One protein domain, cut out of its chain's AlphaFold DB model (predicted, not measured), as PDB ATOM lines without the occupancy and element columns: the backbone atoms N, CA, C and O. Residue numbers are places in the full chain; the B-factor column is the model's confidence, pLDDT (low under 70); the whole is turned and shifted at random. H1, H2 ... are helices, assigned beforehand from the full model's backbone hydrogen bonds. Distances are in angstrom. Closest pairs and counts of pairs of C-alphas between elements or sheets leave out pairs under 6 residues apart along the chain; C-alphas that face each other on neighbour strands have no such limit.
ATOM      1  N   MET A   2     233.092 189.979 238.615       60.28
ATOM      2  CA  MET A   2     232.375 189.766 239.896       60.28
ATOM      3  C   MET A   2     232.556 190.893 240.937       60.28
ATOM      4  O   MET A   2     231.911 190.873 241.974       60.28
ATOM      5  N   THR A   3     233.425 191.872 240.669       63.94
ATOM      6  CA  THR A   3     233.634 193.094 241.472       63.94
ATOM      7  C   THR A   3     232.922 194.321 240.905       63.94
ATOM      8  O   THR A   3     233.232 195.445 241.289       63.94
ATOM      9  N   ASP A   4     232.020 194.127 239.946       74.25
ATOM     10  CA  ASP A   4     231.190 195.208 239.424       74.25
ATOM     11  C   ASP A   4     230.261 195.736 240.540       74.25
ATOM     12  O   ASP A   4     229.664 194.917 241.249       74.25
ATOM     13  N   PRO A   5     230.116 197.066 240.711       72.62
ATOM     14  CA  PRO A   5     229.195 197.669 241.678       72.62
ATOM     15  C   PRO A   5     227.755 197.150 241.585       72.62
ATOM     16  O   PRO A   5     227.030 197.177 242.578       72.62
ATOM     17  N   LEU A   6     227.349 196.629 240.422       73.81
ATOM     18  CA  LEU A   6     226.054 195.980 240.213       73.81
ATOM     19  C   LEU A   6     225.843 194.710 241.060       73.81
ATOM     20  O   LEU A   6     224.699 194.316 241.273       73.81
ATOM     21  N   TYR A   7     226.912 194.077 241.555       74.62
ATOM     22  CA  TYR A   7     226.859 192.867 242.387       74.62
ATOM     23  C   TYR A   7     227.143 193.136 243.876       74.62
ATOM     24  O   TYR A   7     227.409 192.201 244.636       74.62
ATOM     25  N   ALA A   8     227.087 194.396 244.323       74.25
ATOM     26  CA  ALA A   8     227.239 194.735 245.736       74.25
ATOM     27  C   ALA A   8     226.148 194.049 246.588       74.25
ATOM     28  O   ALA A   8     224.954 194.246 246.366       74.25
ATOM     29  N   GLY A   9     226.564 193.224 247.560       81.00
ATOM     30  CA  GLY A   9     225.671 192.423 248.411       81.00
ATOM     31  C   GLY A   9     225.408 190.988 247.929       81.00
ATOM     32  O   GLY A   9     224.634 190.272 248.562       81.00
ATOM     33  N   LEU A  10     226.040 190.542 246.837       84.19
ATOM     34  CA  LEU A  10     225.937 189.165 246.346       84.19
ATOM     35  C   LEU A  10     226.921 188.234 247.073       84.19
ATOM     36  O   LEU A  10     228.127 188.479 247.087       84.19
ATOM     37  N   VAL A  11     226.413 187.118 247.600       86.44
ATOM     38  CA  VAL A  11     227.230 186.001 248.095       86.44
ATOM     39  C   VAL A  11     227.217 184.886 247.055       86.44
ATOM     40  O   VAL A  11     226.152 184.454 246.617       86.44
ATOM     41  N   VAL A  12     228.402 184.414 246.664       83.88
ATOM     42  CA  VAL A  12     228.568 183.322 245.697       83.88
ATOM     43  C   VAL A  12     229.094 182.091 246.424       83.88
ATOM     44  O   VAL A  12     230.167 182.131 247.020       83.88
ATOM     45  N   VAL A  13     228.343 180.991 246.353       90.25
ATOM     46  CA  VAL A  13     228.734 179.691 246.912       90.25
ATOM     47  C   VAL A  13     228.931 178.712 245.765       90.25
ATOM     48  O   VAL A  13     228.017 178.481 244.977       90.25
ATOM     49  N   VAL A  14     230.127 178.131 245.677       88.31
ATOM     50  CA  VAL A  14     230.440 177.056 244.730       88.31
ATOM     51  C   VAL A  14     230.501 175.744 245.503       88.31
ATOM     52  O   VAL A  14     231.168 175.661 246.532       88.31
ATOM     53  N   ALA A  15     229.809 174.723 245.003       90.31
ATOM     54  CA  ALA A  15     229.776 173.390 245.590       90.31
ATOM     55  C   ALA A  15     230.014 172.332 244.506       90.31
ATOM     56  O   ALA A  15     229.525 172.456 243.386       90.31
ATOM     57  N   GLY A  16     230.772 171.296 244.846       87.75
ATOM     58  CA  GLY A  16     231.244 170.285 243.906       87.75
ATOM     59  C   GLY A  16     232.356 169.438 244.515       87.75
ATOM     60  O   GLY A  16     232.750 169.646 245.665       87.75
ATOM     61  N   TYR A  17     232.863 168.472 243.752       85.31
ATOM     62  CA  TYR A  17     234.008 167.682 244.190       85.31
ATOM     63  C   TYR A  17     235.266 168.547 244.216       85.31
ATOM     64  O   TYR A  17     235.480 169.375 243.331       85.31
ATOM     65  N   ARG A  18     236.122 168.318 245.218       85.50
ATOM     66  CA  ARG A  18     237.353 169.092 245.441       85.50
ATOM     67  C   ARG A  18     238.182 169.246 244.167       85.50
ATOM     68  O   ARG A  18     238.564 170.354 243.824       85.50
ATOM     69  N   LYS A  19     238.392 168.143 243.442       85.31
ATOM     70  CA  LYS A  19     239.170 168.131 242.200       85.31
ATOM     71  C   LYS A  19     238.560 169.030 241.119       85.31
ATOM     72  O   LYS A  19     239.284 169.813 240.518       85.31
ATOM     73  N   ASP A  20     237.247 168.955 240.921       87.75
ATOM     74  CA  ASP A  20     236.546 169.734 239.896       87.75
ATOM     75  C   ASP A  20     236.559 171.231 240.232       87.75
ATOM     76  O   ASP A  20     236.761 172.070 239.355       87.75
ATOM     77  N   ILE A  21     236.401 171.572 241.519       90.00
ATOM     78  CA  ILE A  21     236.526 172.952 242.002       90.00
ATOM     79  C   ILE A  21     237.963 173.444 241.818       90.00
ATOM     80  O   ILE A  21     238.163 174.539 241.303       90.00
ATOM     81  N   ASP A  22     238.967 172.649 242.185       86.62
ATOM     82  CA  ASP A  22     240.375 173.016 242.024       86.62
ATOM     83  C   ASP A  22     240.760 173.194 240.548       86.62
ATOM     84  O   ASP A  22     241.557 174.074 240.223       86.62
ATOM     85  N   ASP A  23     240.204 172.392 239.640       87.62
ATOM     86  CA  ASP A  23     240.385 172.534 238.191       87.62
ATOM     87  C   ASP A  23     239.703 173.808 237.666       87.62
ATOM     88  O   ASP A  23     240.323 174.591 236.942       87.62
ATOM     89  N   MET A  24     238.470 174.081 238.101       87.25
ATOM     90  CA  MET A  24     237.735 175.303 237.759       87.25
ATOM     91  C   MET A  24     238.455 176.563 238.266       87.25
ATOM     92  O   MET A  24     238.597 177.538 237.532       87.25
ATOM     93  N   LEU A  25     238.943 176.548 239.508       85.75
ATOM     94  CA  LEU A  25     239.664 177.669 240.116       85.75
ATOM     95  C   LEU A  25     241.067 177.856 239.531       85.75
ATOM     96  O   LEU A  25     241.622 178.948 239.627       85.75
ATOM     97  N   ARG A  26     241.655 176.816 238.927       83.75
ATOM     98  CA  ARG A  26     242.932 176.913 238.202       83.75
ATOM     99  C   ARG A  26     242.801 177.579 236.837       83.75
ATOM    100  O   ARG A  26     243.792 178.118 236.355       83.75
ATOM    101  N   ALA A  27     241.613 177.559 236.232       82.12
ATOM    102  CA  ALA A  27     241.376 178.191 234.936       82.12
ATOM    103  C   ALA A  27     241.553 179.724 234.976       82.12
ATOM    104  O   ALA A  27     241.901 180.318 233.960       82.12
ATOM    105  N   ASP A  28     241.365 180.352 236.143       79.00
ATOM    106  CA  ASP A  28     241.626 181.777 236.368       79.00
ATOM    107  C   ASP A  28     242.264 181.997 237.750       79.00
ATOM    108  O   ASP A  28     241.621 181.878 238.795       79.00
ATOM    109  N   SER A  29     243.546 182.372 237.765       68.06
ATOM    110  CA  SER A  29     244.303 182.632 238.994       68.06
ATOM    111  C   SER A  29     243.702 183.742 239.865       68.06
ATOM    112  O   SER A  29     243.893 183.737 241.082       68.06
ATOM    113  N   GLY A  30     242.967 184.690 239.269       77.25
ATOM    114  CA  GLY A  30     242.293 185.761 240.002       77.25
ATOM    115  C   GLY A  30     241.073 185.264 240.777       77.25
ATOM    116  O   GLY A  30     240.760 185.798 241.844       77.25
ATOM    117  N   LEU A  31     240.426 184.204 240.292       79.12
ATOM    118  CA  LEU A  31     239.197 183.658 240.857       79.12
ATOM    119  C   LEU A  31     239.440 182.960 242.200       79.12
ATOM    120  O   LEU A  31     238.696 183.185 243.153       79.12
ATOM    121  N   LYS A  32     240.531 182.195 242.312       80.12
ATOM    122  CA  LYS A  32     240.914 181.502 243.553       80.12
ATOM    123  C   LYS A  32     241.099 182.463 244.733       80.12
ATOM    124  O   LYS A  32     240.693 182.145 245.843       80.12
ATOM    125  N   SER A  33     241.654 183.654 244.488       80.44
ATOM    126  CA  SER A  33     241.882 184.673 245.529       80.44
ATOM    127  C   SER A  33     240.597 185.292 246.095       80.44
ATOM    128  O   SER A  33     240.619 185.880 247.173       80.44
ATOM    129  N   ARG A  34     239.474 185.178 245.371       84.00
ATOM    130  CA  ARG A  34     238.186 185.794 245.731       84.00
ATOM    131  C   ARG A  34     237.315 184.902 246.615       84.00
ATOM    132  O   ARG A  34     236.359 185.398 247.200       84.00
ATOM    133  N   PHE A  35     237.650 183.619 246.739       84.75
ATOM    134  CA  PHE A  35     237.010 182.710 247.685       84.75
ATOM    135  C   PHE A  35     237.753 182.773 249.023       84.75
ATOM    136  O   PHE A  35     238.781 182.129 249.205       84.75
ATOM    137  N   SER A  36     237.241 183.581 249.954       82.19
ATOM    138  CA  SER A  36     237.837 183.781 251.283       82.19
ATOM    139  C   SER A  36     237.608 182.612 252.244       82.19
ATOM    140  O   SER A  36     238.394 182.413 253.168       82.19
ATOM    141  N   HIS A  37     236.539 181.842 252.035       87.00
ATOM    142  CA  HIS A  37     236.163 180.719 252.884       87.00
ATOM    143  C   HIS A  37     236.060 179.437 252.066       87.00
ATOM    144  O   HIS A  37     235.391 179.386 251.035       87.00
ATOM    145  N   THR A  38     236.703 178.382 252.558       86.19
ATOM    146  CA  THR A  38     236.581 177.028 252.024       86.19
ATOM    147  C   THR A  38     236.096 176.125 253.143       86.19
ATOM    148  O   THR A  38     236.720 176.048 254.199       86.19
ATOM    149  N   LEU A  39     234.961 175.470 252.914       90.12
ATOM    150  CA  LEU A  39     234.402 174.475 253.818       90.12
ATOM    151  C   LEU A  39     234.587 173.104 253.170       90.12
ATOM    152  O   LEU A  39     234.000 172.825 252.126       90.12
ATOM    153  N   GLU A  40     235.437 172.273 253.768       88.62
ATOM    154  CA  GLU A  40     235.641 170.896 253.325       88.62
ATOM    155  C   GLU A  40     234.654 169.974 254.050       88.62
ATOM    156  O   GLU A  40     234.576 169.971 255.278       88.62
ATOM    157  N   PHE A  41     233.899 169.187 253.282       89.00
ATOM    158  CA  PHE A  41     232.973 168.186 253.807       89.00
ATOM    159  C   PHE A  41     233.594 166.798 253.624       89.00
ATOM    160  O   PHE A  41     233.574 166.279 252.503       89.00
ATOM    161  N   PRO A  42     234.187 166.202 254.676       85.44
ATOM    162  CA  PRO A  42     234.739 164.860 254.582       85.44
ATOM    163  C   PRO A  42     233.625 163.829 254.370       85.44
ATOM    164  O   PRO A  42     232.465 164.043 254.736       85.44
TER     165      PRO A  42
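This is residues 2 to 42 of the 344 residues of the protein "Hypothetical protein" of Eutreptiella gymnastica (UniProt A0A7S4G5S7). This is a loose piece with little regular structure: a short helix, H1, and a single small turn of helix, H2, meet at a corner, with a long stretch without a named element, residues 2 to 17, before them and a tail, residues 33 to 42, after them. Residues 4 to 9 of the first stretch stick out. The printed part has 41 residues, 13 of them in the named helices H1 then H2, with no named strand; the class is all helix. It is loose, with a radius of gyration of the C-alphas of 11.5 A, and elongated, spanning 34 by 21 by 13 A.

Start at H1, residues 18 to 26, where every O i to N i+4 pair is within hydrogen-bond range. A tight link of 2 residues leads to H2, residues 29 to 32, too short for such a pair; its one O i to N i+3 pair is not within range. H1 and H2 only just touch, only at the corner by their link, with 3 pairs of C-alphas within 8 A; the closest, those of Leu 25 and Lys 32, are 5.3 A apart.

Find C-alpha 18 at (237.353, 169.092, 245.441); from there H1 runs 12.0 A to C-alpha 26. H2 runs 5.8 A and ends at C-alpha 32, (240.914, 181.502, 243.553).

Look at Pro 5 and Pro 42, whose C-alphas, 35.7 A apart, are the two farthest apart. The printed part has no cut. Confidence is under 70 at residues 2 to 3 and 29.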